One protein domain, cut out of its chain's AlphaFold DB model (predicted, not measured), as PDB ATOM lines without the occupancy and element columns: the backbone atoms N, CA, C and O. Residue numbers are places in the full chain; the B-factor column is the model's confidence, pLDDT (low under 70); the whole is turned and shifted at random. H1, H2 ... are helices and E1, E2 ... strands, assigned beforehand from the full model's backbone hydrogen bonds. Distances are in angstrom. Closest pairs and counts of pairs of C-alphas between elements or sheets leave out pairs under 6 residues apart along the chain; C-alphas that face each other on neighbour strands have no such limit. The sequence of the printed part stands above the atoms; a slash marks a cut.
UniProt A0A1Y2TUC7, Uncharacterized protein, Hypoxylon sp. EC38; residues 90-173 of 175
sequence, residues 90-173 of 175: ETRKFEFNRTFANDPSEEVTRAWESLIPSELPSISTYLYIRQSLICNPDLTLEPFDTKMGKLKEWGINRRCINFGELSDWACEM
ATOM      1  N   GLU A  90     203.835 173.927 159.181       86.31
ATOM      2  CA  GLU A  90     203.433 174.734 158.035       86.31
ATOM      3  C   GLU A  90     202.577 175.931 158.461       86.31
ATOM      4  O   GLU A  90     201.862 175.911 159.464       86.31
ATOM      5  N   THR A  91     202.664 177.017 157.691       85.00
ATOM      6  CA  THR A  91     201.790 178.177 157.888       85.00
ATOM      7  C   THR A  91     200.584 178.049 156.972       85.00
ATOM      8  O   THR A  91     200.728 178.067 155.751       85.00
ATOM      9  N   ARG A  92     199.392 177.956 157.559       81.44
ATOM     10  CA  ARG A  92     198.121 177.870 156.830       81.44
ATOM     11  C   ARG A  92     197.257 179.068 157.180       81.44
ATOM     12  O   ARG A  92     197.108 179.426 158.349       81.44
ATOM     13  N   LYS A  93     196.660 179.688 156.167       82.25
ATOM     14  CA  LYS A  93     195.625 180.698 156.377       82.25
ATOM     15  C   LYS A  93     194.287 179.991 156.523       82.25
ATOM     16  O   LYS A  93     193.897 179.224 155.648       82.25
ATOM     17  N   PHE A  94     193.600 180.244 157.631       73.00
ATOM     18  CA  PHE A  94     192.296 179.638 157.870       73.00
ATOM     19  C   PHE A  94     191.246 180.460 157.140       73.00
ATOM     20  O   PHE A  94     190.980 181.610 157.493       73.00
ATOM     21  N   GLU A  95     190.695 179.880 156.083       75.94
ATOM     22  CA  GLU A  95     189.615 180.480 155.319       75.94
ATOM     23  C   GLU A  95     188.299 179.856 155.747       75.94
ATOM     24  O   GLU A  95     188.186 178.637 155.891       75.94
ATOM     25  N   PHE A  96     187.300 180.708 155.962       71.00
ATOM     26  CA  PHE A  96     185.957 180.237 156.223       71.00
ATOM     27  C   PHE A  96     185.448 179.520 154.977       71.00
ATOM     28  O   PHE A  96     185.179 180.145 153.948       71.00
ATOM     29  N   ASN A  97     185.321 178.204 155.069       69.25
ATOM     30  CA  ASN A  97     184.784 177.393 153.998       69.25
ATOM     31  C   ASN A  97     183.427 176.836 154.435       69.25
ATOM     32  O   ASN A  97     183.333 176.003 155.337       69.25
ATOM     33  N   ARG A  98     182.374 177.316 153.761       68.81
ATOM     34  CA  ARG A  98     180.976 176.976 154.054       68.81
ATOM     35  C   ARG A  98     180.698 175.482 153.965       68.81
ATOM     36  O   ARG A  98     179.847 175.001 154.694       68.81
ATOM     37  N   THR A  99     181.444 174.733 153.156       65.94
ATOM     38  CA  THR A  99     181.299 173.274 153.071       65.94
ATOM     39  C   THR A  99     181.532 172.589 154.418       65.94
ATOM     40  O   THR A  99     180.912 171.570 154.687       65.94
ATOM     41  N   PHE A 100     182.381 173.156 155.281       58.12
ATOM     42  CA  PHE A 100     182.633 172.629 156.626       58.12
ATOM     43  C   PHE A 100     181.760 173.269 157.714       58.12
ATOM     44  O   PHE A 100     181.785 172.795 158.841       58.12
ATOM     45  N   ALA A 101     181.038 174.345 157.394       64.00
ATOM     46  CA  ALA A 101     180.173 175.070 158.328       64.00
ATOM     47  C   ALA A 101     178.675 174.797 158.105       64.00
ATOM     48  O   ALA A 101     177.860 175.157 158.947       64.00
ATOM     49  N   ASN A 102     178.315 174.203 156.966       70.06
ATOM     50  CA  ASN A 102     176.975 173.700 156.702       70.06
ATOM     51  C   ASN A 102     176.715 172.432 157.522       70.06
ATOM     52  O   ASN A 102     177.657 171.744 157.927       70.06
ATOM     53  N   ASP A 103     175.437 172.103 157.704       76.25
ATOM     54  CA  ASP A 103     175.046 170.868 158.375       76.25
ATOM     55  C   ASP A 103     175.707 169.650 157.700       76.25
ATOM     56  O   ASP A 103     175.738 169.565 156.463       76.25
ATOM     57  N   PRO A 104     176.271 168.716 158.489       74.75
ATOM     58  CA  PRO A 104     176.875 167.508 157.949       74.75
ATOM     59  C   PRO A 104     175.842 166.697 157.162       74.75
ATOM     60  O   PRO A 104     174.645 166.719 157.451       74.75
ATOM     61  N   SER A 105     176.310 165.941 156.165       82.69
ATOM     62  CA  SER A 105     175.437 164.991 155.479       82.69
ATOM     63  C   SER A 105     174.929 163.933 156.461       82.69
ATOM     64  O   SER A 105     175.603 163.588 157.430       82.69
ATOM     65  N   GLU A 106     173.756 163.366 156.185       84.56
ATOM     66  CA  GLU A 106     173.142 162.330 157.027       84.56
ATOM     67  C   GLU A 106     174.068 161.122 157.255       84.56
ATOM     68  O   GLU A 106     174.061 160.504 158.316       84.56
ATOM     69  N   GLU A 107     174.895 160.778 156.268       82.50
ATOM     70  CA  GLU A 107     175.907 159.728 156.394       82.50
ATOM     71  C   GLU A 107     177.000 160.090 157.405       82.50
ATOM     72  O   GLU A 107     177.329 159.276 158.267       82.50
ATOM     73  N   VAL A 108     177.518 161.319 157.341       72.50
ATOM     74  CA  VAL A 108     178.535 161.813 158.277       72.50
ATOM     75  C   VAL A 108     177.958 161.881 159.688       72.50
ATOM     76  O   VAL A 108     178.602 161.414 160.623       72.50
ATOM     77  N   THR A 109     176.730 162.378 159.845       78.00
ATOM     78  CA  THR A 109     176.030 162.410 161.137       78.00
ATOM     79  C   THR A 109     175.919 161.013 161.742       78.00
ATOM     80  O   THR A 109     176.340 160.817 162.878       78.00
ATOM     81  N   ARG A 110     175.470 160.015 160.968       78.19
ATOM     82  CA  ARG A 110     175.368 158.623 161.440       78.19
ATOM     83  C   ARG A 110     176.721 158.017 161.809       78.19
ATOM     84  O   ARG A 110     176.816 157.300 162.803       78.19
ATOM     85  N   ALA A 111     177.767 158.296 161.029       76.31
ATOM     86  CA  ALA A 111     179.117 157.832 161.341       76.31
ATOM     87  C   ALA A 111     179.594 158.397 162.689       76.31
ATOM     88  O   ALA A 111     180.109 157.653 163.521       76.31
ATOM     89  N   TRP A 112     179.350 159.681 162.953       65.62
ATOM     90  CA  TRP A 112     179.706 160.305 164.228       65.62
ATOM     91  C   TRP A 112     178.847 159.827 165.401       65.62
ATOM     92  O   TRP A 112     179.394 159.545 166.466       65.62
ATOM     93  N   GLU A 113     177.538 159.664 165.210       74.19
ATOM     94  CA  GLU A 113     176.633 159.095 166.222       74.19
ATOM     95  C   GLU A 113     177.018 157.662 166.611       74.19
ATOM     96  O   GLU A 113     176.784 157.250 167.742       74.19
ATOM     97  N   SER A 114     177.646 156.905 165.704       76.00
ATOM     98  CA  SER A 114     178.159 155.565 166.012       76.00
ATOM     99  C   SER A 114     179.430 155.573 166.871       76.00
ATOM    100  O   SER A 114     179.718 154.589 167.552       76.00
ATOM    101  N   LEU A 115     180.192 156.672 166.836       68.88
ATOM    102  CA  LEU A 115     181.471 156.815 167.536       68.88
ATOM    103  C   LEU A 115     181.319 157.422 168.933       68.88
ATOM    104  O   LEU A 115     182.167 157.177 169.790       68.88
ATOM    105  N   ILE A 116     180.274 158.221 169.171       66.50
ATOM    106  CA  ILE A 116     180.055 158.892 170.455       66.50
ATOM    107  C   ILE A 116     178.929 158.188 171.226       66.50
ATOM    108  O   ILE A 116     177.825 158.056 170.703       66.50
ATOM    109  N   PRO A 117     179.165 157.757 172.481       59.38
ATOM    110  CA  PRO A 117     178.111 157.224 173.336       59.38
ATOM    111  C   PRO A 117     176.947 158.214 173.450       59.38
ATOM    112  O   PRO A 117     177.158 159.417 173.585       59.38
ATOM    113  N   SER A 118     175.714 157.712 173.439       60.31
ATOM    114  CA  SER A 118     174.461 158.475 173.306       60.31
ATOM    115  C   SER A 118     174.136 159.481 174.429       60.31
ATOM    116  O   SER A 118     173.028 160.009 174.473       60.31
ATOM    117  N   GLU A 119     175.064 159.764 175.342       57.94
ATOM    118  CA  GLU A 119     174.836 160.544 176.564       57.94
ATOM    119  C   GLU A 119     175.359 162.008 176.520       57.94
ATOM    120  O   GLU A 119     175.601 162.565 177.586       57.94
ATOM    121  N   LEU A 120     175.407 162.664 175.331       55.56
ATOM    122  CA  LEU A 120     175.646 164.123 175.022       55.56
ATOM    123  C   LEU A 120     177.068 164.507 174.509       55.56
ATOM    124  O   LEU A 120     178.006 163.779 174.828       55.56
ATOM    125  N   PRO A 121     177.301 165.668 173.810       57.78
ATOM    126  CA  PRO A 121     176.411 166.784 173.407       57.78
ATOM    127  C   PRO A 121     176.382 167.112 171.879       57.78
ATOM    128  O   PRO A 121     177.015 166.460 171.058       57.78
ATOM    129  N   SER A 122     175.595 168.141 171.517       61.19
ATOM    130  CA  SER A 122     175.232 168.677 170.180       61.19
ATOM    131  C   SER A 122     176.363 168.931 169.162       61.19
ATOM    132  O   SER A 122     177.488 169.219 169.554       61.19
ATOM    133  N   ILE A 123     176.007 168.977 167.862       58.66
ATOM    134  CA  ILE A 123     176.840 169.239 166.654       58.66
ATOM    135  C   ILE A 123     177.978 170.276 166.854       58.66
ATOM    136  O   ILE A 123     179.079 170.094 166.336       58.66
ATOM    137  N   SER A 124     177.769 171.316 167.669       56.78
ATOM    138  CA  SER A 124     178.781 172.335 168.013       56.78
ATOM    139  C   SER A 124     180.051 171.766 168.680       56.78
ATOM    140  O   SER A 124     181.167 172.201 168.392       56.78
ATOM    141  N   THR A 125     179.918 170.732 169.513       59.25
ATOM    142  CA  THR A 125     181.050 170.084 170.196       59.25
ATOM    143  C   THR A 125     181.962 169.329 169.218       59.25
ATOM    144  O   THR A 125     183.174 169.272 169.417       59.25
ATOM    145  N   TYR A 126     181.408 168.818 168.115       60.91
ATOM    146  CA  TYR A 126     182.127 168.011 167.121       60.91
ATOM    147  C   TYR A 126     183.111 168.847 166.295       60.91
ATOM    148  O   TYR A 126     184.262 168.454 166.098       60.91
ATOM    149  N   LEU A 127     182.678 170.030 165.845       60.88
ATOM    150  CA  LEU A 127     183.540 170.983 165.140       60.88
ATOM    151  C   LEU A 127     184.701 171.440 166.024       60.88
ATOM    152  O   LEU A 127     185.839 171.502 165.561       60.88
ATOM    153  N   TYR A 128     184.425 171.678 167.306       62.16
ATOM    154  CA  TYR A 128     185.428 172.108 168.270       62.16
ATOM    155  C   TYR A 128     186.516 171.044 168.507       62.16
ATOM    156  O   TYR A 128     187.701 171.359 168.404       62.16
ATOM    157  N   ILE A 129     186.134 169.778 168.724       61.88
ATOM    158  CA  ILE A 129     187.088 168.673 168.949       61.88
ATOM    159  C   ILE A 129     187.952 168.418 167.705       61.88
ATOM    160  O   ILE A 129     189.163 168.210 167.800       61.88
ATOM    161  N   ARG A 130     187.362 168.480 166.507       60.19
ATOM    162  CA  ARG A 130     188.125 168.323 165.261       60.19
ATOM    163  C   ARG A 130     189.131 169.460 165.067       60.19
ATOM    164  O   ARG A 130     190.256 169.219 164.632       60.19
ATOM    165  N   GLN A 131     188.748 170.690 165.410       59.91
ATOM    166  CA  GLN A 131     189.633 171.850 165.331       59.91
ATOM    167  C   GLN A 131     190.792 171.750 166.339       59.91
ATOM    168  O   GLN A 131     191.923 172.097 165.990       59.91
ATOM    169  N   SER A 132     190.536 171.231 167.548       61.97
ATOM    170  CA  SER A 132     191.543 171.094 168.609       61.97
ATOM    171  C   SER A 132     192.554 169.969 168.371       61.97
ATOM    172  O   SER A 132     193.645 170.016 168.927       61.97
ATOM    173  N   LEU A 133     192.216 168.965 167.554       59.25
ATOM    174  CA  LEU A 133     193.127 167.863 167.216       59.25
ATOM    175  C   LEU A 133     194.109 168.211 166.084       59.25
ATOM    176  O   LEU A 133     195.216 167.685 166.052       59.25
ATOM    177  N   ILE A 134     193.733 169.107 165.165       58.59
ATOM    178  CA  ILE A 134     194.565 169.467 163.997       58.59
ATOM    179  C   ILE A 134     195.537 170.611 164.326       58.59
ATOM    180  O   ILE A 134     196.614 170.725 163.740       58.59
ATOM    181  N   CYS A 135     195.164 171.487 165.254       53.75
ATOM    182  CA  CYS A 135     195.978 172.628 165.651       53.75
ATOM    183  C   CYS A 135     196.336 172.503 167.117       53.75
ATOM    184  O   CYS A 135     195.437 172.369 167.935       53.75
ATOM    185  N   ASN A 136     197.630 172.600 167.433       56.16
ATOM    186  CA  ASN A 136     198.139 172.654 168.799       56.16
ATOM    187  C   ASN A 136     197.333 173.696 169.609       56.16
ATOM    188  O   ASN A 136     197.542 174.902 169.414       56.16
ATOM    189  N   PRO A 137     196.376 173.272 170.456       52.91
ATOM    190  CA  PRO A 137     195.340 174.167 170.967       52.91
ATOM    191  C   PRO A 137     195.943 175.254 171.863       52.91
ATOM    192  O   PRO A 137     195.473 176.389 171.856       52.91
ATOM    193  N   ASP A 138     197.080 174.955 172.501       44.56
ATOM    194  CA  ASP A 138     197.826 175.870 173.372       44.56
ATOM    195  C   ASP A 138     198.525 177.029 172.639       44.56
ATOM    196  O   ASP A 138     198.891 178.024 173.262       44.56
ATOM    197  N   LEU A 139     198.680 176.969 171.311       47.38
ATOM    198  CA  LEU A 139     199.180 178.100 170.509       47.38
ATOM    199  C   LEU A 139     198.051 178.898 169.837       47.38
ATOM    200  O   LEU A 139     198.313 179.787 169.025       47.38
ATOM    201  N   THR A 140     196.800 178.586 170.183       47.94
ATOM    202  CA  THR A 140     195.593 179.026 169.481       47.94
ATOM    203  C   THR A 140     194.706 179.897 170.372       47.94
ATOM    204  O   THR A 140     193.484 179.809 170.310       47.94
ATOM    205  N   LEU A 141     195.294 180.773 171.196       53.91
ATOM    206  CA  LEU A 141     194.534 181.921 171.698       53.91
ATOM    207  C   LEU A 141     194.142 182.758 170.480       53.91
ATOM    208  O   LEU A 141     194.990 183.379 169.834       53.91
ATOM    209  N   GLU A 142     192.864 182.703 170.117       60.81
ATOM    210  CA  GLU A 142     192.348 183.466 168.993       60.81
ATOM    211  C   GLU A 142     192.634 184.951 169.225       60.81
ATOM    212  O   GLU A 142     192.326 185.472 170.302       60.81
ATOM    213  N   PRO A 143     193.256 185.652 168.260       60.69
ATOM    214  CA  PRO A 143     193.584 187.053 168.448       60.69
ATOM    215  C   PRO A 143     192.305 187.842 168.723       60.69
ATOM    216  O   PRO A 143     191.407 187.893 167.880       60.69
ATOM    217  N   PHE A 144     192.219 188.453 169.903       64.88
ATOM    218  CA  PHE A 144     191.106 189.326 170.245       64.88
ATOM    219  C   PHE A 144     191.266 190.649 169.497       64.88
ATOM    220  O   PHE A 144     192.264 191.357 169.676       64.88
ATOM    221  N   ASP A 145     190.300 190.990 168.646       71.44
ATOM    222  CA  ASP A 145     190.283 192.286 167.983       71.44
ATOM    223  C   ASP A 145     189.669 193.317 168.935       71.44
ATOM    224  O   ASP A 145     188.449 193.424 169.088       71.44
ATOM    225  N   THR A 146     190.534 194.100 169.575       77.88
ATOM    226  CA  THR A 146     190.133 195.146 170.524       77.88
ATOM    227  C   THR A 146     189.306 196.259 169.885       77.88
ATOM    228  O   THR A 146     188.599 196.958 170.605       77.88
ATOM    229  N   LYS A 147     189.348 196.426 168.554       79.31
ATOM    230  CA  LYS A 147     188.544 197.434 167.846       79.31
ATOM    231  C   LYS A 147     187.124 196.949 167.590       79.31
ATOM    232  O   LYS A 147     186.199 197.754 167.618       79.31
ATOM    233  N   MET A 148     186.956 195.654 167.329       73.06
ATOM    234  CA  MET A 148     185.642 195.047 167.086       73.06
ATOM    235  C   MET A 148     184.993 194.491 168.358       73.06
ATOM    236  O   MET A 148     183.804 194.183 168.341       73.06
ATOM    237  N   GLY A 149     185.756 194.347 169.450       79.88
ATOM    238  CA  GLY A 149     185.282 193.731 170.692       79.88
ATOM    239  C   GLY A 149     184.922 192.252 170.520       79.88
ATOM    240  O   GLY A 149     184.094 191.732 171.264       79.88
ATOM    241  N   LYS A 150     185.493 191.593 169.506       74.25
ATOM    242  CA  LYS A 150     185.199 190.207 169.122       74.25
ATOM    243  C   LYS A 150     186.489 189.461 168.800       74.25
ATOM    244  O   LYS A 150     187.508 190.063 168.462       74.25
ATOM    245  N   LEU A 151     186.436 188.138 168.906       69.12
ATOM    246  CA  LEU A 151     187.523 187.271 168.462       69.12
ATOM    247  C   LEU A 151     187.651 187.355 166.939       69.12
ATOM    248  O   LEU A 151     186.655 187.450 166.218       69.12
ATOM    249  N   LYS A 152     188.888 187.366 166.439       66.62
ATOM    250  CA  LYS A 152     189.145 187.352 165.002       66.62
ATOM    251  C   LYS A 152     189.119 185.903 164.515       66.62
ATOM    252  O   LYS A 152     190.115 185.187 164.598       66.62
ATOM    253  N   GLU A 153     187.958 185.496 164.018       67.06
ATOM    254  CA  GLU A 153     187.651 184.094 163.706       67.06
ATOM    255  C   GLU A 153     188.392 183.574 162.454       67.06
ATOM    256  O   GLU A 153     188.887 182.450 162.449       67.06
ATOM    257  N   TRP A 154     188.557 184.394 161.402       74.88
ATOM    258  CA  TRP A 154     189.037 183.923 160.087       74.88
ATOM    259  C   TRP A 154     190.102 184.823 159.440       74.88
ATOM    260  O   TRP A 154     190.268 185.997 159.778       74.88
ATOM    261  N   GLY A 155     190.829 184.269 158.465       73.69
ATOM    262  CA  GLY A 155     191.762 185.006 157.605       73.69
ATOM    263  C   GLY A 155     193.133 185.299 158.222       73.69
ATOM    264  O   GLY A 155     193.876 186.124 157.690       73.69
ATOM    265  N   ILE A 156     193.474 184.635 159.327       74.94
ATOM    266  CA  ILE A 156     194.756 184.773 160.023       74.94
ATOM    267  C   ILE A 156     195.648 183.583 159.669       74.94
ATOM    268  O   ILE A 156     195.176 182.451 159.563       74.94
ATOM    269  N   ASN A 157     196.943 183.844 159.505       79.12
ATOM    270  CA  ASN A 157     197.946 182.800 159.345       79.12
ATOM    271  C   ASN A 157     198.156 182.084 160.685       79.12
ATOM    272  O   ASN A 157     198.538 182.713 161.674       79.12
ATOM    273  N   ARG A 158     197.903 180.778 160.714       76.94
ATOM    274  CA  ARG A 158     198.135 179.894 161.860       76.94
ATOM    275  C   ARG A 158     199.339 179.001 161.546       76.94
ATOM    276  O   ARG A 158     199.586 178.677 160.384       76.94
ATOM    277  N   ARG A 159     200.104 178.628 162.574       78.00
ATOM    278  CA  ARG A 159     201.168 177.620 162.462       78.00
ATOM    279  C   ARG A 159     200.584 176.271 162.856       78.00
ATOM    280  O   ARG A 159     200.183 176.104 164.005       78.00
ATOM    281  N   CYS A 160     200.525 175.353 161.908       79.81
ATOM    282  CA  CYS A 160     199.919 174.039 162.061       79.81
ATOM    283  C   CYS A 160     200.996 172.968 161.920       79.81
ATOM    284  O   CYS A 160     201.960 173.146 161.179       79.81
ATOM    285  N   ILE A 161     200.829 171.862 162.637       82.44
ATOM    286  CA  ILE A 161     201.616 170.657 162.381       82.44
ATOM    287  C   ILE A 161     201.167 170.089 161.030       82.44
ATOM    288  O   ILE A 161     199.981 170.166 160.698       82.44
ATOM    289  N   ASN A 162     202.097 169.544 160.246       83.06
ATOM    290  CA  ASN A 162     201.768 168.851 159.011       83.06
ATOM    291  C   ASN A 162     200.892 167.627 159.320       83.06
ATOM    292  O   ASN A 162     201.355 166.623 159.860       83.06
ATOM    293  N   PHE A 163     199.604 167.732 158.986       79.88
ATOM    294  CA  PHE A 163     198.627 166.685 159.268       79.88
ATOM    295  C   PHE A 163     198.898 165.395 158.484       79.88
ATOM    296  O   PHE A 163     198.566 164.327 158.980       79.88
ATOM    297  N   GLY A 164     199.507 165.481 157.296       84.38
ATOM    298  CA  GLY A 164     199.886 164.298 156.519       84.38
ATOM    299  C   GLY A 164     200.915 163.462 157.269       84.38
ATOM    300  O   GLY A 164     200.651 162.309 157.570       84.38
ATOM    301  N   GLU A 165     202.017 164.088 157.694       85.56
ATOM    302  CA  GLU A 165     203.064 163.405 158.473       85.56
ATOM    303  C   GLU A 165     202.523 162.828 159.788       85.56
ATOM    304  O   GLU A 165     202.871 161.713 160.170       85.56
ATOM    305  N   LEU A 166     201.647 163.574 160.473       81.94
ATOM    306  CA  LEU A 166     200.999 163.107 161.697       81.94
ATOM    307  C   LEU A 166     200.079 161.906 161.441       81.94
ATOM    308  O   LEU A 166     200.081 160.958 162.225       81.94
ATOM    309  N   SER A 167     199.282 161.958 160.372       82.25
ATOM    310  CA  SER A 167     198.360 160.886 159.994       82.25
ATOM    311  C   SER A 167     199.115 159.631 159.574       82.25
ATOM    312  O   SER A 167     198.745 158.546 160.007       82.25
ATOM    313  N   ASP A 168     200.169 159.777 158.774       86.69
ATOM    314  CA  ASP A 168     200.989 158.660 158.305       86.69
ATOM    315  C   ASP A 168     201.649 157.956 159.496       86.69
ATOM    316  O   ASP A 168     201.513 156.744 159.649       86.69
ATOM    317  N   TRP A 169     202.242 158.722 160.420       86.44
ATOM    318  CA  TRP A 169     202.792 158.172 161.661       86.44
ATOM    319  C   TRP A 169     201.739 157.441 162.506       86.44
ATOM    320  O   TRP A 169     201.999 156.350 163.011       86.44
ATOM    321  N   ALA A 170     200.546 158.021 162.663       81.62
ATOM    322  CA  ALA A 170     199.476 157.402 163.444       81.62
ATOM    323  C   ALA A 170     198.957 156.104 162.801       81.62
ATOM    324  O   ALA A 170     198.565 155.190 163.521       81.62
ATOM    325  N   CYS A 171     198.960 156.020 161.468       83.19
ATOM    326  CA  CYS A 171     198.563 154.827 160.727       83.19
ATOM    327  C   CYS A 171     199.647 153.739 160.704       83.19
ATOM    328  O   CYS A 171     199.300 152.567 160.608       83.19
ATOM    329  N   GLU A 172     200.929 154.097 160.787       83.88
ATOM    330  CA  GLU A 172     202.037 153.131 160.863       83.88
ATOM    331  C   GLU A 172     202.168 152.469 162.243       83.88
ATOM    332  O   GLU A 172     202.757 151.393 162.363       83.88
ATOM    333  N   MET A 173     201.617 153.085 163.293       72.44
ATOM    334  CA  MET A 173     201.569 152.488 164.626       72.44
ATOM    335  C   MET A 173     200.404 151.496 164.728       72.44
ATOM    336  O   MET A 173     199.349 151.804 165.282       72.44
TER     337      MET A 173
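This is residues 90 to 173 of the 175 residues of an uncharacterized protein of Hypoxylon sp. EC38 (UniProt A0A1Y2TUC7). This is a loose, open frame: H3 reaches across the middle, from the side of H1 and H2 to a two-stranded antiparallel ribbon, E1 and E2, and H4 leads on from E2. The loop of residues 135 to 156 reaches out at the end opposite H4. The printed part has 84 residues, ordered E1 H1 H2 H3 E2 H4, class mixed, with a radius of gyration of the C-alphas of 15.5 A and spans of 43 by 32 by 23 A.

Look first at E1, residues 90 to 93, and E2, residues 157 to 161: antiparallel at 141 degrees, with N 90 and O 160 within hydrogen-bond range at 2.8 A. H3, residues 124 to 134, and H4, residues 163 to 172, are close but not clearly touching; their closest C-alphas, Ile 134 and Phe 163, are 6.8 A apart. They stand about perpendicular, at 84 degrees. H1, residues 98 to 101, and H2, residues 106 to 115, are apart. Every O i to N i+4 pair is within hydrogen-bond range in H2 and H4, and 6 of 7 in H3; H1 is too short for one.

Find C-alpha 90 at (203.433, 174.734, 158.035), where E1 begins. H3 runs 16.5 A, H2 14.5 A, and H4 14.1 A to C-alpha 172 at (202.037, 153.131, 160.863).

The printed part has no cut. The link from H3 to E2 is long, 22 residues. Confidence is under 70 in 39 residues, among them 115 to 144.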